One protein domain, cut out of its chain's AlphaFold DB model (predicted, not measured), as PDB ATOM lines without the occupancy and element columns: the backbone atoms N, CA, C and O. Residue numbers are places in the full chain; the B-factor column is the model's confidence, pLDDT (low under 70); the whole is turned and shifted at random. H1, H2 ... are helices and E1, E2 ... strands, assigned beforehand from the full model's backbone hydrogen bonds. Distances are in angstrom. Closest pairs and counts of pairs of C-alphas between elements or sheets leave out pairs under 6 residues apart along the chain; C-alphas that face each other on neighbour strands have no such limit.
ATOM      1  N   LEU A   3     144.054 230.211 210.187       97.75
ATOM      2  CA  LEU A   3     145.096 229.752 209.281       97.75
ATOM      3  C   LEU A   3     145.826 228.602 209.972       97.75
ATOM      4  O   LEU A   3     146.448 228.823 211.008       97.75
ATOM      5  N   ASP A   4     145.773 227.417 209.373       98.31
ATOM      6  CA  ASP A   4     146.517 226.243 209.819       98.31
ATOM      7  C   ASP A   4     147.637 225.954 208.817       98.31
ATOM      8  O   ASP A   4     147.420 225.956 207.601       98.31
ATOM      9  N   VAL A   5     148.843 225.703 209.325       98.38
ATOM     10  CA  VAL A   5     150.014 225.342 208.520       98.38
ATOM     11  C   VAL A   5     150.657 224.110 209.138       98.38
ATOM     12  O   VAL A   5     150.928 224.089 210.336       98.38
ATOM     13  N   ALA A   6     150.909 223.088 208.324       98.38
ATOM     14  CA  ALA A   6     151.504 221.838 208.771       98.38
ATOM     15  C   ALA A   6     152.561 221.337 207.787       98.38
ATOM     16  O   ALA A   6     152.437 221.497 206.573       98.38
ATOM     17  N   TYR A   7     153.584 220.679 208.324       98.25
ATOM     18  CA  TYR A   7     154.474 219.824 207.552       98.25
ATOM     19  C   TYR A   7     154.087 218.366 207.806       98.25
ATOM     20  O   TYR A   7     153.997 217.940 208.958       98.25
ATOM     21  N   VAL A   8     153.857 217.611 206.734       98.00
ATOM     22  CA  VAL A   8     153.490 216.192 206.788       98.00
ATOM     23  C   VAL A   8     154.541 215.388 206.039       98.00
ATOM     24  O   VAL A   8     154.825 215.656 204.874       98.00
ATOM     25  N   GLY A   9     155.117 214.397 206.713       97.00
ATOM     26  CA  GLY A   9     156.141 213.527 206.149       97.00
ATOM     27  C   GLY A   9     155.812 212.054 206.352       97.00
ATOM     28  O   GLY A   9     155.236 211.675 207.370       97.00
ATOM     29  N   ASN A  10     156.208 211.222 205.393       95.25
ATOM     30  CA  ASN A  10     156.172 209.769 205.512       95.25
ATOM     31  C   ASN A  10     157.451 209.169 204.919       95.25
ATOM     32  O   ASN A  10     157.933 209.616 203.879       95.25
ATOM     33  N   ARG A  11     157.995 208.137 205.566       95.12
ATOM     34  CA  ARG A  11     159.140 207.385 205.059       95.12
ATOM     35  C   ARG A  11     158.920 205.895 205.257       95.12
ATOM     36  O   ARG A  11     158.752 205.437 206.382       95.12
ATOM     37  N   ALA A  12     159.053 205.147 204.171       93.75
ATOM     38  CA  ALA A  12     159.090 203.696 204.176       93.75
ATOM     39  C   ALA A  12     160.464 203.197 203.718       93.75
ATOM     40  O   ALA A  12     161.139 203.831 202.903       93.75
ATOM     41  N   LYS A  13     160.883 202.060 204.266       94.19
ATOM     42  CA  LYS A  13     162.109 201.342 203.908       94.19
ATOM     43  C   LYS A  13     161.788 199.862 203.793       94.19
ATOM     44  O   LYS A  13     160.802 199.414 204.373       94.19
ATOM     45  N   ASN A  14     162.660 199.127 203.116       93.56
ATOM     46  CA  ASN A  14     162.526 197.691 202.904       93.56
ATOM     47  C   ASN A  14     161.205 197.331 202.210       93.56
ATOM     48  O   ASN A  14     160.613 196.286 202.477       93.56
ATOM     49  N   LEU A  15     160.728 198.229 201.342       90.56
ATOM     50  CA  LEU A  15     159.610 197.934 200.464       90.56
ATOM     51  C   LEU A  15     160.044 196.857 199.476       90.56
ATOM     52  O   LEU A  15     161.203 196.796 199.056       90.56
ATOM     53  N   VAL A  16     159.098 196.004 199.120       89.88
ATOM     54  CA  VAL A  16     159.333 194.929 198.169       89.88
ATOM     55  C   VAL A  16     159.462 195.508 196.764       89.88
ATOM     56  O   VAL A  16     158.578 196.229 196.308       89.88
ATOM     57  N   ILE A  17     160.537 195.137 196.073       88.94
ATOM     58  CA  ILE A  17     160.726 195.372 194.639       88.94
ATOM     59  C   ILE A  17     160.969 194.038 193.933       88.94
ATOM     60  O   ILE A  17     161.478 193.094 194.551       88.94
ATOM     61  N   LEU A  18     160.634 193.953 192.643       88.69
ATOM     62  CA  LEU A  18     161.099 192.846 191.806       88.69
ATOM     63  C   LEU A  18     162.345 193.267 191.037       88.69
ATOM     64  O   LEU A  18     162.482 194.417 190.633       88.69
ATOM     65  N   ALA A  19     163.247 192.323 190.808       91.00
ATOM     66  CA  ALA A  19     164.427 192.542 189.986       91.00
ATOM     67  C   ALA A  19     164.828 191.268 189.239       91.00
ATOM     68  O   ALA A  19     164.467 190.157 189.632       91.00
ATOM     69  N   ASP A  20     165.616 191.429 188.176       92.50
ATOM     70  CA  ASP A  20     166.346 190.325 187.558       92.50
ATOM     71  C   ASP A  20     167.663 190.115 188.315       92.50
ATOM     72  O   ASP A  20     168.634 190.837 188.101       92.50
ATOM     73  N   TYR A  21     167.713 189.120 189.199       93.62
ATOM     74  CA  TYR A  21     168.919 188.787 189.962       93.62
ATOM     75  C   TYR A  21     170.080 188.346 189.066       93.62
ATOM     76  O   TYR A  21     171.244 188.478 189.432       93.62
ATOM     77  N   ASN A  22     169.773 187.842 187.869       96.19
ATOM     78  CA  ASN A  22     170.772 187.410 186.905       96.19
ATOM     79  C   ASN A  22     171.054 188.484 185.842       96.19
ATOM     80  O   ASN A  22     171.468 188.140 184.732       96.19
ATOM     81  N   GLN A  23     170.780 189.766 186.132       95.12
ATOM     82  CA  GLN A  23     170.912 190.867 185.176       95.12
ATOM     83  C   GLN A  23     172.287 190.854 184.492       95.12
ATOM     84  O   GLN A  23     173.337 190.831 185.142       95.12
ATOM     85  N   ALA A  24     172.268 190.886 183.157       95.62
ATOM     86  CA  ALA A  24     173.474 190.944 182.345       95.62
ATOM     87  C   ALA A  24     174.199 192.280 182.537       95.62
ATOM     88  O   ALA A  24     173.577 193.343 182.484       95.62
ATOM     89  N   ARG A  25     175.530 192.244 182.671       94.50
ATOM     90  CA  ARG A  25     176.330 193.477 182.705       94.50
ATOM     91  C   ARG A  25     176.185 194.273 181.396       94.50
ATOM     92  O   ARG A  25     176.028 193.659 180.331       94.50
ATOM     93  N   PRO A  26     176.313 195.612 181.412       93.38
ATOM     94  CA  PRO A  26     176.362 196.407 180.186       93.38
ATOM     95  C   PRO A  26     177.559 196.018 179.300       93.38
ATOM     96  O   PRO A  26     178.491 195.329 179.733       93.38
ATOM     97  N   LEU A  27     177.499 196.410 178.024       95.44
ATOM     98  CA  LEU A  27     178.622 196.218 177.105       95.44
ATOM     99  C   LEU A  27     179.757 197.138 177.550       95.44
ATOM    100  O   LEU A  27     179.516 198.294 177.900       95.44
ATOM    101  N   THR A  28     180.988 196.639 177.529       95.75
ATOM    102  CA  THR A  28     182.156 197.496 177.754       95.75
ATOM    103  C   THR A  28     182.360 198.435 176.565       95.75
ATOM    104  O   THR A  28     181.845 198.202 175.468       95.75
ATOM    105  N   ALA A  29     183.161 199.487 176.751       96.25
ATOM    106  CA  ALA A  29     183.510 200.397 175.662       96.25
ATOM    107  C   ALA A  29     184.149 199.655 174.471       96.25
ATOM    108  O   ALA A  29     183.787 199.914 173.329       96.25
ATOM    109  N   ALA A  30     185.031 198.682 174.730       95.62
ATOM    110  CA  ALA A  30     185.649 197.867 173.684       95.62
ATOM    111  C   ALA A  30     184.625 196.987 172.945       95.62
ATOM    112  O   ALA A  30     184.664 196.888 171.723       95.62
ATOM    113  N   GLU A  31     183.672 196.387 173.665       96.31
ATOM    114  CA  GLU A  31     182.620 195.560 173.058       96.31
ATOM    115  C   GLU A  31     181.646 196.385 172.206       96.31
ATOM    116  O   GLU A  31     181.147 195.895 171.196       96.31
ATOM    117  N   LEU A  32     181.385 197.645 172.569       95.25
ATOM    118  CA  LEU A  32     180.547 198.545 171.769       95.25
ATOM    119  C   LEU A  32     181.170 198.884 170.407       95.25
ATOM    120  O   LEU A  32     180.426 199.088 169.444       95.25
ATOM    121  N   LEU A  33     182.504 198.896 170.316       96.00
ATOM    122  CA  LEU A  33     183.244 199.139 169.072       96.00
ATOM    123  C   LEU A  33     183.212 197.942 168.111       96.00
ATOM    124  O   LEU A  33     183.487 198.110 166.924       96.00
ATOM    125  N   LEU A  34     182.860 196.745 168.590       95.81
ATOM    126  CA  LEU A  34     182.715 195.575 167.730       95.81
ATOM    127  C   LEU A  34     181.494 195.722 166.804       95.81
ATOM    128  O   LEU A  34     180.459 196.269 167.223       95.81
ATOM    129  N   PRO A  35     181.557 195.167 165.575       96.56
ATOM    130  CA  PRO A  35     180.383 194.978 164.732       96.56
ATOM    131  C   PRO A  35     179.253 194.307 165.518       96.56
ATOM    132  O   PRO A  35     179.505 193.396 166.305       96.56
ATOM    133  N   ALA A  36     178.000 194.715 165.293       91.88
ATOM    134  CA  ALA A  36     176.859 194.254 166.093       91.88
ATOM    135  C   ALA A  36     176.753 192.718 166.193       91.88
ATOM    136  O   ALA A  36     176.438 192.203 167.262       91.88
ATOM    137  N   ALA A  37     177.091 191.996 165.118       93.75
ATOM    138  CA  ALA A  37     177.082 190.533 165.069       93.75
ATOM    139  C   ALA A  37     178.165 189.856 165.937       93.75
ATOM    140  O   ALA A  37     178.053 188.674 166.238       93.75
ATOM    141  N   GLN A  38     179.211 190.589 166.324       94.81
ATOM    142  CA  GLN A  38     180.334 190.096 167.131       94.81
ATOM    143  C   GLN A  38     180.221 190.491 168.609       94.81
ATOM    144  O   GLN A  38     181.048 190.087 169.425       94.81
ATOM    145  N   ARG A  39     179.212 191.291 168.978       96.19
ATOM    146  CA  ARG A  39     178.985 191.681 170.372       96.19
ATOM    147  C   ARG A  39     178.514 190.466 171.175       96.19
ATOM    148  O   ARG A  39     177.694 189.696 170.672       96.19
ATOM    149  N   PRO A  40     178.972 190.293 172.428       95.75
ATOM    150  CA  PRO A  40     178.505 189.194 173.260       95.75
ATOM    151  C   PRO A  40     176.989 189.284 173.451       95.75
ATOM    152  O   PRO A  40     176.432 190.359 173.706       95.75
ATOM    153  N   SER A  41     176.321 188.135 173.343       94.62
ATOM    154  CA  SER A  41     174.877 188.049 173.540       94.62
ATOM    155  C   SER A  41     174.487 188.489 174.955       94.62
ATOM    156  O   SER A  41     175.312 188.537 175.873       94.62
ATOM    157  N   LEU A  42     173.205 188.811 175.158       94.25
ATOM    158  CA  LEU A  42     172.686 189.114 176.495       94.25
ATOM    159  C   LEU A  42     172.977 187.957 177.462       94.25
ATOM    160  O   LEU A  42     173.470 188.191 178.560       94.25
ATOM    161  N   GLN A  43     172.760 186.716 177.016       96.25
ATOM    162  CA  GLN A  43     172.991 185.515 177.815       96.25
ATOM    163  C   GLN A  43     174.462 185.335 178.213       96.25
ATOM    164  O   GLN A  43     174.748 185.031 179.367       96.25
ATOM    165  N   ALA A  44     175.400 185.578 177.292       95.81
ATOM    166  CA  ALA A  44     176.832 185.435 177.565       95.81
ATOM    167  C   ALA A  44     177.344 186.417 178.636       95.81
ATOM    168  O   ALA A  44     178.394 186.195 179.232       95.81
ATOM    169  N   ARG A  45     176.605 187.504 178.889       95.94
ATOM    170  CA  ARG A  45     176.943 188.537 179.879       95.94
ATOM    171  C   ARG A  45     176.247 188.364 181.231       95.94
ATOM    172  O   ARG A  45     176.488 189.178 182.123       95.94
ATOM    173  N   ARG A  46     175.379 187.361 181.389       96.69
ATOM    174  CA  ARG A  46     174.734 187.055 182.674       96.69
ATOM    175  C   ARG A  46     175.735 186.384 183.633       96.69
ATOM    176  O   ARG A  46     176.538 185.578 183.173       96.69
ATOM    177  N   PRO A  47     175.724 186.673 184.943       95.94
ATOM    178  CA  PRO A  47     176.634 186.020 185.889       95.94
ATOM    179  C   PRO A  47     176.397 184.510 186.027       95.94
ATOM    180  O   PRO A  47     177.350 183.735 186.064       95.94
ATOM    181  N   ILE A  48     175.133 184.084 186.081       96.81
ATOM    182  CA  ILE A  48     174.744 182.682 186.248       96.81
ATOM    183  C   ILE A  48     174.436 182.105 184.867       96.81
ATOM    184  O   ILE A  48     173.395 182.374 184.261       96.81
ATOM    185  N   GLN A  49     175.381 181.315 184.360       96.75
ATOM    186  CA  GLN A  49     175.279 180.661 183.058       96.75
ATOM    187  C   GLN A  49     174.218 179.550 183.068       96.75
ATOM    188  O   GLN A  49     173.942 178.941 184.098       96.75
ATOM    189  N   GLY A  50     173.605 179.291 181.909       95.06
ATOM    190  CA  GLY A  50     172.529 178.299 181.753       95.06
ATOM    191  C   GLY A  50     171.128 178.778 182.158       95.06
ATOM    192  O   GLY A  50     170.152 178.123 181.806       95.06
ATOM    193  N   PHE A  51     171.008 179.935 182.816       96.00
ATOM    194  CA  PHE A  51     169.729 180.533 183.210       96.00
ATOM    195  C   PHE A  51     169.516 181.894 182.543       96.00
ATOM    196  O   PHE A  51     170.451 182.685 182.418       96.00
ATOM    197  N   GLY A  52     168.277 182.175 182.133       94.69
ATOM    198  CA  GLY A  52     167.862 183.498 181.665       94.69
ATOM    199  C   GLY A  52     167.646 184.470 182.830       94.69
ATOM    200  O   GLY A  52     168.441 184.522 183.769       94.69
ATOM    201  N   THR A  53     166.559 185.238 182.767       93.00
ATOM    202  CA  THR A  53     166.100 186.086 183.879       93.00
ATOM    203  C   THR A  53     165.821 185.242 185.120       93.00
ATOM    204  O   THR A  53     165.141 184.220 185.028       93.00
ATOM    205  N   ILE A  54     166.309 185.689 186.277       94.88
ATOM    206  CA  ILE A  54     165.945 185.121 187.581       94.88
ATOM    207  C   ILE A  54     165.167 186.189 188.338       94.88
ATOM    208  O   ILE A  54     165.753 187.144 188.843       94.88
ATOM    209  N   SER A  55     163.845 186.047 188.399       92.25
ATOM    210  CA  SER A  55     162.989 186.976 189.135       92.25
ATOM    211  C   SER A  55     163.227 186.839 190.636       92.25
ATOM    212  O   SER A  55     162.974 185.785 191.216       92.25
ATOM    213  N   ALA A  56     163.699 187.912 191.262       91.75
ATOM    214  CA  ALA A  56     163.913 187.993 192.698       91.75
ATOM    215  C   ALA A  56     163.021 189.058 193.331       91.75
ATOM    216  O   ALA A  56     162.706 190.076 192.715       91.75
ATOM    217  N   VAL A  57     162.655 188.806 194.585       91.69
ATOM    218  CA  VAL A  57     161.907 189.714 195.453       91.69
ATOM    219  C   VAL A  57     162.899 190.279 196.460       91.69
ATOM    220  O   VAL A  57     163.454 189.524 197.258       91.69
ATOM    221  N   LEU A  58     163.154 191.585 196.407       91.00
ATOM    222  CA  LEU A  58     164.184 192.230 197.221       91.00
ATOM    223  C   LEU A  58     163.560 193.271 198.162       91.00
ATOM    224  O   LEU A  58     162.735 194.070 197.715       91.00
ATOM    225  N   PRO A  59     163.954 193.314 199.447       92.81
ATOM    226  CA  PRO A  59     163.514 194.333 200.397       92.81
ATOM    227  C   PRO A  59     164.379 195.601 200.279       92.81
ATOM    228  O   PRO A  59     164.926 196.081 201.266       92.81
ATOM    229  N   GLU A  60     164.540 196.124 199.064       92.62
ATOM    230  CA  GLU A  60     165.469 197.224 198.737       92.62
ATOM    231  C   GLU A  60     164.736 198.515 198.318       92.62
ATOM    232  O   GLU A  60     165.345 199.545 198.013       92.62
ATOM    233  N   GLY A  61     163.403 198.489 198.297       91.38
ATOM    234  CA  GLY A  61     162.583 199.647 197.975       91.38
ATOM    235  C   GLY A  61     162.490 200.651 199.127       91.38
ATOM    236  O   GLY A  61     162.479 200.292 200.311       91.38
ATOM    237  N   PHE A  62     162.345 201.928 198.791       93.38
ATOM    238  CA  PHE A  62     161.984 202.976 199.738       93.38
ATOM    239  C   PHE A  62     160.968 203.944 199.137       93.38
ATOM    240  O   PHE A  62     160.885 204.125 197.928       93.38
ATOM    241  N   SER A  63     160.246 204.628 200.022       92.88
ATOM    242  CA  SER A  63     159.411 205.773 199.669       92.88
ATOM    243  C   SER A  63     159.642 206.897 200.672       92.88
ATOM    244  O   SER A  63     159.885 206.654 201.859       92.88
ATOM    245  N   ASN A  64     159.628 208.135 200.194       95.62
ATOM    246  CA  ASN A  64     159.812 209.332 200.993       95.62
ATOM    247  C   ASN A  64     158.886 210.436 200.480       95.62
ATOM    248  O   ASN A  64     159.074 210.956 199.383       95.62
ATOM    249  N   TYR A  65     157.905 210.795 201.296       96.75
ATOM    250  CA  TYR A  65     156.921 211.827 201.015       96.75
ATOM    251  C   TYR A  65     157.104 212.993 201.978       96.75
ATOM    252  O   TYR A  65     157.265 212.791 203.182       96.75
ATOM    253  N   ASN A  66     157.058 214.211 201.448       98.12
ATOM    254  CA  ASN A  66     157.137 215.446 202.220       98.12
ATOM    255  C   ASN A  66     156.120 216.438 201.671       98.12
ATOM    256  O   ASN A  66     156.048 216.617 200.457       98.12
ATOM    257  N   ALA A  67     155.381 217.113 202.546       98.31
ATOM    258  CA  ALA A  67     154.385 218.092 202.148       98.31
ATOM    259  C   ALA A  67     154.297 219.278 203.104       98.31
ATOM    260  O   ALA A  67     154.365 219.117 204.321       98.31
ATOM    261  N   LEU A  68     154.074 220.454 202.529       98.56
ATOM    262  CA  LEU A  68     153.536 221.626 203.199       98.56
ATOM    263  C   LEU A  68     152.024 221.655 202.957       98.56
ATOM    264  O   LEU A  68     151.581 221.709 201.811       98.56
ATOM    265  N   GLN A  69     151.243 221.646 204.030       98.44
ATOM    266  CA  GLN A  69     149.792 221.786 203.992       98.44
ATOM    267  C   GLN A  69     149.393 223.125 204.601       98.44
ATOM    268  O   GLN A  69     149.858 223.491 205.680       98.44
ATOM    269  N   VAL A  70     148.529 223.856 203.903       98.56
ATOM    270  CA  VAL A  70     147.995 225.149 204.327       98.56
ATOM    271  C   VAL A  70     146.480 225.091 204.238       98.56
ATOM    272  O   VAL A  70     145.928 224.727 203.200       98.56
ATOM    273  N   LYS A  71     145.801 225.474 205.315       98.38
ATOM    274  CA  LYS A  71     144.348 225.611 205.349       98.38
ATOM    275  C   LYS A  71     143.982 227.015 205.806       98.38
ATOM    276  O   LYS A  71     144.408 227.457 206.868       98.38
ATOM    277  N   LEU A  72     143.157 227.699 205.023       97.88
ATOM    278  CA  LEU A  72     142.618 229.016 205.346       97.88
ATOM    279  C   LEU A  72     141.098 228.928 205.464       97.88
ATOM    280  O   LEU A  72     140.414 228.602 204.496       97.88
ATOM    281  N   GLU A  73     140.564 229.247 206.641       97.31
ATOM    282  CA  GLU A  73     139.131 229.200 206.929       97.31
ATOM    283  C   GLU A  73     138.623 230.559 207.426       97.31
ATOM    284  O   GLU A  73     139.072 231.123 208.433       97.31
ATOM    285  N   ARG A  74     137.610 231.081 206.740       95.00
ATOM    286  CA  ARG A  74     136.774 232.175 207.221       95.00
ATOM    287  C   ARG A  74     135.357 231.644 207.396       95.00
ATOM    288  O   ARG A  74     134.642 231.418 206.423       95.00
ATOM    289  N   ARG A  75     134.954 231.489 208.658       89.62
ATOM    290  CA  ARG A  75     133.568 231.175 209.030       89.62
ATOM    291  C   ARG A  75     132.617 232.298 208.609       89.62
ATOM    292  O   ARG A  75     133.068 233.436 208.459       89.62
ATOM    293  N   PHE A  76     131.333 231.956 208.452       85.62
ATOM    294  CA  PHE A  76     130.271 232.852 207.979       85.62
ATOM    295  C   PHE A  76     130.390 234.249 208.597       85.62
ATOM    296  O   PHE A  76     130.236 234.442 209.800       85.62
ATOM    297  N   SER A  77     130.711 235.224 207.754       81.25
ATOM    298  CA  SER A  77     130.877 236.625 208.121       81.25
ATOM    299  C   SER A  77     130.403 237.459 206.941       81.25
ATOM    300  O   SER A  77     130.894 237.274 205.830       81.25
ATOM    301  N   GLN A  78     129.433 238.348 207.181       82.19
ATOM    302  CA  GLN A  78     128.813 239.174 206.134       82.19
ATOM    303  C   GLN A  78     128.267 238.334 204.958       82.19
ATOM    304  O   GLN A  78     128.457 238.683 203.798       82.19
ATOM    305  N   GLY A  79     127.638 237.192 205.258       87.00
ATOM    306  CA  GLY A  79     127.062 236.292 204.254       87.00
ATOM    307  C   GLY A  79     128.069 235.400 203.520       87.00
ATOM    308  O   GLY A  79     127.653 234.599 202.697       87.00
ATOM    309  N   LEU A  80     129.375 235.482 203.805       90.56
ATOM    310  CA  LEU A  80     130.394 234.657 203.147       90.56
ATOM    311  C   LEU A  80     131.032 233.655 204.113       90.56
ATOM    312  O   LEU A  80     131.587 234.033 205.147       90.56
ATOM    313  N   HIS A  81     131.033 232.386 203.716       95.31
ATOM    314  CA  HIS A  81     131.918 231.348 204.229       95.31
ATOM    315  C   HIS A  81     132.965 231.001 203.173       95.31
ATOM    316  O   HIS A  81     132.632 230.811 202.004       95.31
ATOM    317  N   PHE A  82     134.224 230.886 203.581       96.50
ATOM    318  CA  PHE A  82     135.338 230.565 202.693       96.50
ATOM    319  C   PHE A  82     136.257 229.532 203.343       96.50
ATOM    320  O   PHE A  82     136.640 229.676 204.504       96.50
ATOM    321  N   LEU A  83     136.634 228.515 202.574       97.69
ATOM    322  CA  LEU A  83     137.592 227.489 202.956       97.69
ATOM    323  C   LEU A  83     138.525 227.206 201.778       97.69
ATOM    324  O   LEU A  83     138.072 226.889 200.682       97.69
ATOM    325  N   ASN A  84     139.828 227.277 202.009       98.19
ATOM    326  CA  ASN A  84     140.839 226.820 201.067       98.19
ATOM    327  C   ASN A  84     141.775 225.825 201.753       98.19
ATOM    328  O   ASN A  84     142.225 226.070 202.870       98.19
ATOM    329  N   SER A  85     142.053 224.724 201.063       98.31
ATOM    330  CA  SER A  85     143.006 223.694 201.459       98.31
ATOM    331  C   SER A  85     144.013 223.517 200.332       98.31
ATOM    332  O   SER A  85     143.656 223.098 199.229       98.31
ATOM    333  N   PHE A  86     145.269 223.828 200.615       98.38
ATOM    334  CA  PHE A  86     146.380 223.762 199.679       98.38
ATOM    335  C   PHE A  86     147.455 222.809 200.202       98.38
ATOM    336  O   PHE A  86     147.795 222.816 201.383       98.38
ATOM    337  N   THR A  87     147.998 221.978 199.322       98.50
ATOM    338  CA  THR A  87     149.120 221.086 199.609       98.50
ATOM    339  C   THR A  87     150.172 221.250 198.525       98.50
ATOM    340  O   THR A  87     149.884 221.063 197.343       98.50
ATOM    341  N   TRP A  88     151.395 221.561 198.943       98.44
ATOM    342  CA  TRP A  88     152.585 221.459 198.110       98.44
ATOM    343  C   TRP A  88     153.402 220.266 198.590       98.44
ATOM    344  O   TRP A  88     153.806 220.234 199.752       98.44
ATOM    345  N   SER A  89     153.610 219.268 197.738       98.19
ATOM    346  CA  SER A  89     154.252 218.018 198.134       98.19
ATOM    347  C   SER A  89     155.321 217.534 197.166       98.19
ATOM    348  O   SER A  89     155.479 218.062 196.068       98.19
ATOM    349  N   LYS A  90     156.109 216.568 197.636       97.31
ATOM    350  CA  LYS A  90     157.069 215.821 196.835       97.31
ATOM    351  C   LYS A  90     157.159 214.383 197.336       97.31
ATOM    352  O   LYS A  90     157.513 214.153 198.496       97.31
ATOM    353  N   ALA A  91     156.893 213.435 196.449       95.06
ATOM    354  CA  ALA A  91     157.088 212.007 196.636       95.06
ATOM    355  C   ALA A  91     158.339 211.541 195.878       95.06
ATOM    356  O   ALA A  91     158.518 211.823 194.694       95.06
ATOM    357  N   LEU A  92     159.215 210.822 196.573       94.19
ATOM    358  CA  LEU A  92     160.397 210.183 196.009       94.19
ATOM    359  C   LEU A  92     160.361 208.687 196.317       94.19
ATOM    360  O   LEU A  92     160.124 208.304 197.463       94.19
ATOM    361  N   ASP A  93     160.685 207.863 195.334       92.25
ATOM    362  CA  ASP A  93     160.893 206.422 195.484       92.25
ATOM    363  C   ASP A  93     162.070 205.966 194.606       92.25
ATOM    364  O   ASP A  93     162.717 206.780 193.946       92.25
ATOM    365  N   ASN A  94     162.434 204.689 194.683       90.81
ATOM    366  CA  ASN A  94     163.414 204.055 193.792       90.81
ATOM    367  C   ASN A  94     162.824 202.925 192.942       90.81
ATOM    368  O   ASN A  94     163.549 202.285 192.183       90.81
ATOM    369  N   ALA A  95     161.532 202.661 193.099       85.50
ATOM    370  CA  ALA A  95     160.786 201.682 192.336       85.50
ATOM    371  C   ALA A  95     159.296 202.004 192.454       85.50
ATOM    372  O   ALA A  95     158.799 202.264 193.552       85.50
ATOM    373  N   SER A  96     158.578 201.938 191.333       78.12
ATOM    374  CA  SER A  96     157.118 201.880 191.368       78.12
ATOM    375  C   SER A  96     156.638 200.496 191.792       78.12
ATOM    376  O   SER A  96     157.368 199.506 191.717       78.12
ATOM    377  N   GLN A  97     155.396 200.430 192.263       74.44
ATOM    378  CA  GLN A  97     154.764 199.162 192.598       74.44
ATOM    379  C   GLN A  97     154.666 198.286 191.346       74.44
ATOM    380  O   GLN A  97     154.244 198.749 190.302       74.44
ATOM    381  N   VAL A  98     155.036 197.010 191.443       68.50
ATOM    382  CA  VAL A  98     155.317 196.176 190.260       68.50
ATOM    383  C   VAL A  98     154.112 195.807 189.383       68.50
ATOM    384  O   VAL A  98     154.275 195.221 188.320       68.50
ATOM    385  N   LEU A  99     152.902 196.119 189.844       70.81
ATOM    386  CA  LEU A  99     151.655 195.959 189.085       70.81
ATOM    387  C   LEU A  99     151.137 197.295 188.536       70.81
ATOM    388  O   LEU A  99     150.079 197.347 187.916       70.81
ATOM    389  N   GLU A 100     151.873 198.370 188.791       69.81
ATOM    390  CA  GLU A 100     151.587 199.728 188.375       69.81
ATOM    391  C   GLU A 100     152.739 200.126 187.442       69.81
ATOM    392  O   GLU A 100     153.864 200.326 187.896       69.81
ATOM    393  N   GLU A 101     152.477 200.253 186.137       68.69
ATOM    394  CA  GLU A 101     153.477 200.712 185.152       68.69
ATOM    395  C   GLU A 101     153.188 202.129 184.620       68.69
ATOM    396  O   GLU A 101     153.112 202.348 183.403       68.69
ATOM    397  N   PRO A 102     152.994 203.135 185.490       67.69
ATOM    398  CA  PRO A 102     152.721 204.486 185.039       67.69
ATOM    399  C   PRO A 102     153.905 204.986 184.207       67.69
ATOM    400  O   PRO A 102     155.061 204.934 184.631       67.69
ATOM    401  N   ASN A 103     153.608 205.455 182.994       66.25
ATOM    402  CA  ASN A 103     154.587 205.980 182.039       66.25
ATOM    403  C   ASN A 103     155.739 205.005 181.696       66.25
ATOM    404  O   ASN A 103     156.833 205.450 181.354       66.25
ATOM    405  N   GLY A 104     155.510 203.687 181.781       64.44
ATOM    406  CA  GLY A 104     156.517 202.669 181.458       64.44
ATOM    407  C   GLY A 104     157.533 202.398 182.573       64.44
ATOM    408  O   GLY A 104     158.578 201.803 182.313       64.44
ATOM    409  N   ASN A 105     157.251 202.826 183.810       68.19
ATOM    410  CA  ASN A 105     158.038 202.435 184.976       68.19
ATOM    411  C   ASN A 105     157.709 200.985 185.359       68.19
ATOM    412  O   ASN A 105     156.754 200.738 186.084       68.19
ATOM    413  N   THR A 106     158.488 200.022 184.869       68.00
ATOM    414  CA  THR A 106     158.213 198.573 184.983       68.00
ATOM    415  C   THR A 106     158.376 197.992 186.398       68.00
ATOM    416  O   THR A 106     158.465 196.776 186.560       68.00
ATOM    417  N   GLY A 107     158.492 198.832 187.435       70.62
ATOM    418  CA  GLY A 107     158.669 198.415 188.833       70.62
ATOM    419  C   GLY A 107     159.940 197.598 189.108       70.62
ATOM    420  O   GLY A 107     160.106 197.061 190.205       70.62
ATOM    421  N   THR A 108     160.841 197.507 188.123       81.06
ATOM    422  CA  THR A 108     162.137 196.830 188.221       81.06
ATOM    423  C   THR A 108     163.272 197.854 188.157       81.06
ATOM    424  O   THR A 108     163.201 198.807 187.378       81.06
ATOM    425  N   PRO A 109     164.327 197.701 188.976       86.75
ATOM    426  CA  PRO A 109     165.453 198.622 188.967       86.75
ATOM    427  C   PRO A 109     166.214 198.531 187.639       86.75
ATOM    428  O   PRO A 109     166.407 197.443 187.094       86.75
ATOM    429  N   GLN A 110     166.725 199.663 187.148       87.81
ATOM    430  CA  GLN A 110     167.534 199.689 185.922       87.81
ATOM    431  C   GLN A 110     168.844 198.914 186.096       87.81
ATOM    432  O   GLN A 110     169.313 198.255 185.170       87.81
ATOM    433  N   ASN A 111     169.419 198.973 187.296       90.94
ATOM    434  CA  ASN A 111     170.623 198.257 187.689       90.94
ATOM    435  C   ASN A 111     170.381 197.548 189.028       90.94
ATOM    436  O   ASN A 111     170.209 198.208 190.051       90.94
ATOM    437  N   VAL A 112     170.381 196.214 189.036       91.19
ATOM    438  CA  VAL A 112     170.186 195.426 190.268       91.19
ATOM    439  C   VAL A 112     171.393 195.512 191.210       91.19
ATOM    440  O   VAL A 112     171.255 195.303 192.411       91.19
ATOM    441  N   TYR A 113     172.570 195.864 190.685       90.88
ATOM    442  CA  TYR A 113     173.796 196.034 191.469       90.88
ATOM    443  C   TYR A 113     173.933 197.441 192.070       90.88
ATOM    444  O   TYR A 113     174.802 197.662 192.908       90.88
ATOM    445  N   ASP A 114     173.087 198.386 191.647       92.12
ATOM    446  CA  ASP A 114     173.006 199.746 192.190       92.12
ATOM    447  C   ASP A 114     171.541 200.200 192.227       92.12
ATOM    448  O   ASP A 114     171.071 201.009 191.431       92.12
ATOM    449  N   ILE A 115     170.776 199.626 193.155       90.62
ATOM    450  CA  ILE A 115     169.344 199.922 193.278       90.62
ATOM    451  C   ILE A 115     169.120 201.373 193.737       90.62
ATOM    452  O   ILE A 115     168.112 201.993 193.382       90.62
ATOM    453  N   ALA A 116     170.070 201.937 194.489       88.88
ATOM    454  CA  ALA A 116     170.003 203.301 194.996       88.88
ATOM    455  C   ALA A 116     170.024 204.353 193.873       88.88
ATOM    456  O   ALA A 116     169.424 205.421 194.043       88.88
ATOM    457  N   SER A 117     170.638 204.053 192.720       90.62
ATOM    458  CA  SER A 117     170.662 204.957 191.564       90.62
ATOM    459  C   SER A 117     169.287 205.186 190.931       90.62
ATOM    460  O   SER A 117     169.118 206.159 190.202       90.62
ATOM    461  N   ASN A 118     168.294 204.335 191.211       89.19
ATOM    462  CA  ASN A 118     166.935 204.468 190.665       89.19
ATOM    463  C   ASN A 118     166.076 205.497 191.408       89.19
ATOM    464  O   ASN A 118     164.899 205.652 191.097       89.19
ATOM    465  N   LYS A 119     166.638 206.203 192.397       92.06
ATOM    466  CA  LYS A 119     165.926 207.249 193.132       92.06
ATOM    467  C   LYS A 119     165.396 208.326 192.181       92.06
ATOM    468  O   LYS A 119     166.172 209.059 191.570       92.06
ATOM    469  N   GLY A 120     164.082 208.497 192.161       91.19
ATOM    470  CA  GLY A 120     163.390 209.441 191.297       91.19
ATOM    471  C   GLY A 120     162.144 210.035 191.940       91.19
ATOM    472  O   GLY A 120     161.847 209.799 193.112       91.19
ATOM    473  N   ILE A 121     161.445 210.861 191.158       91.25
ATOM    474  CA  ILE A 121     160.087 211.300 191.485       91.25
ATOM    475  C   ILE A 121     159.197 210.066 191.443       91.25
ATOM    476  O   ILE A 121     159.206 209.340 190.448       91.25
ATOM    477  N   GLY A 122     158.463 209.835 192.528       87.81
ATOM    478  CA  GLY A 122     157.579 208.687 192.605       87.81
ATOM    479  C   GLY A 122     156.411 208.812 191.639       87.81
ATOM    480  O   GLY A 122     155.961 209.912 191.321       87.81
ATOM    481  N   ALA A 123     155.882 207.678 191.191       83.88
ATOM    482  CA  ALA A 123     154.779 207.657 190.231       83.88
ATOM    483  C   ALA A 123     153.504 208.371 190.715       83.88
ATOM    484  O   ALA A 123     152.728 208.876 189.910       83.88
ATOM    485  N   TYR A 124     153.310 208.415 192.032       83.56
ATOM    486  CA  TYR A 124     152.176 209.053 192.698       83.56
ATOM    487  C   TYR A 124     152.504 210.451 193.229       83.56
ATOM    488  O   TYR A 124     151.834 210.948 194.137       83.56
ATOM    489  N   ASP A 125     153.563 211.079 192.718       91.56
ATOM    490  CA  ASP A 125     153.871 212.457 193.068       91.56
ATOM    491  C   ASP A 125     152.799 213.400 192.516       91.56
ATOM    492  O   ASP A 125     152.612 213.518 191.307       91.56
ATOM    493  N   GLN A 126     152.113 214.101 193.418       93.38
ATOM    494  CA  GLN A 126     151.200 215.187 193.083       93.38
ATOM    495  C   GLN A 126     151.745 216.474 193.713       93.38
ATOM    496  O   GLN A 126     151.415 216.786 194.864       93.38
ATOM    497  N   PRO A 127     152.582 217.244 192.988       95.75
ATOM    498  CA  PRO A 127     153.279 218.376 193.577       95.75
ATOM    499  C   PRO A 127     152.339 219.432 194.140       95.75
ATOM    500  O   PRO A 127     152.598 219.971 195.206       95.75
ATOM    501  N   LEU A 128     151.239 219.722 193.450       97.62
ATOM    502  CA  LEU A 128     150.281 220.746 193.847       97.62
ATOM    503  C   LEU A 128     148.887 220.131 193.914       97.62
ATOM    504  O   LEU A 128     148.410 219.555 192.935       97.62
ATOM    505  N   ASN A 129     148.225 220.282 195.057       97.62
ATOM    506  CA  ASN A 129     146.818 219.950 195.233       97.62
ATOM    507  C   ASN A 129     146.105 221.119 195.919       97.62
ATOM    508  O   ASN A 129     146.540 221.579 196.974       97.62
ATOM    509  N   ASN A 130     145.024 221.611 195.319       98.19
ATOM    510  CA  ASN A 130     144.273 222.752 195.827       98.19
ATOM    511  C   ASN A 130     142.773 222.480 195.759       98.19
ATOM    512  O   ASN A 130     142.238 222.197 194.691       98.19
ATOM    513  N   THR A 131     142.083 222.656 196.880       98.25
ATOM    514  CA  THR A 131     140.621 222.648 196.955       98.25
ATOM    515  C   THR A 131     140.147 223.958 197.568       98.25
ATOM    516  O   THR A 131     140.560 224.324 198.667       98.25
ATOM    517  N   THR A 132     139.266 224.665 196.864       97.69
ATOM    518  CA  THR A 132     138.676 225.923 197.333       97.69
ATOM    519  C   THR A 132     137.164 225.795 197.352       97.69
ATOM    520  O   THR A 132     136.556 225.369 196.373       97.69
ATOM    521  N   SER A 133     136.553 226.197 198.457       97.12
ATOM    522  CA  SER A 133     135.112 226.189 198.665       97.12
ATOM    523  C   SER A 133     134.665 227.537 199.204       97.12
ATOM    524  O   SER A 133     135.276 228.108 200.108       97.12
ATOM    525  N   PHE A 134     133.564 228.043 198.667       95.19
ATOM    526  CA  PHE A 134     132.923 229.251 199.157       95.19
ATOM    527  C   PHE A 134     131.415 229.036 199.182       95.19
ATOM    528  O   PHE A 134     130.855 228.373 198.313       95.19
ATOM    529  N   VAL A 135     130.765 229.589 200.197       94.50
ATOM    530  CA  VAL A 135     129.308 229.658 200.286       94.50
ATOM    531  C   VAL A 135     128.968 231.113 200.511       94.50
ATOM    532  O   VAL A 135     129.479 231.728 201.447       94.50
ATOM    533  N   PHE A 136     128.142 231.664 199.633       92.00
ATOM    534  CA  PHE A 136     127.716 233.049 199.716       92.00
ATOM    535  C   PHE A 136     126.198 233.115 199.830       92.00
ATOM    536  O   PHE A 136     125.473 232.567 199.004       92.00
ATOM    537  N   GLU A 137     125.732 233.781 200.874       87.25
ATOM    538  CA  GLU A 137     124.334 234.088 201.097       87.25
ATOM    539  C   GLU A 137     123.938 235.249 200.187       87.25
ATOM    540  O   GLU A 137     124.330 236.400 200.399       87.25
TER     541      GLU A 137
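This is residues 3 to 137 of the 151 residues of an uncharacterized protein of Pyrinomonadaceae bacterium (UniProt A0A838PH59). A long, twisted ribbon of four strands makes most of a rod, with H1 and loops at one end, where residues 33 to 38 stick out. The printed part has 135 residues, with named elements in the order E1 H1 E2 E3 H2 E4; the sheet, E1 E2 E3 E4, is antiparallel and the class mostly strand. It is extended, radius of gyration of the C-alphas 23.7 A, spanning 81 by 31 by 22 A.

Find C-alpha 3 at (145.096, 229.752, 209.281), where E1 runs to residue 20, 49.8 A. E2, residues 55 to 77, covers 62.1 A and bends by 57 degrees at residue 58. E3, residues 80 to 93, covers 42.3 A; E4, residues 128 to 136, 26.4 A, ends at (127.716, 233.049, 199.716). H1 is residues 29 to 33, H2 115 to 118.

Look for N 8 and O 67, 2.9 A, between E1 and E2; N 68 and O 88, 2.8 A, in the hairpin E2 and E3; N 83 and O 133, 2.8 A, between E3 and E4. H2 only grazes the sheet; H1 is not on it. H1's O i to N i+4 pair is within hydrogen-bond range; H2 is too short for one.

The farthest C-alphas, Gln 38 and Gln 78, are 81.1 A apart. The printed part has no cut; links H1 to E2 and E3 to H2 are long. Residues 98 and 100 to 106 have pLDDT under 70.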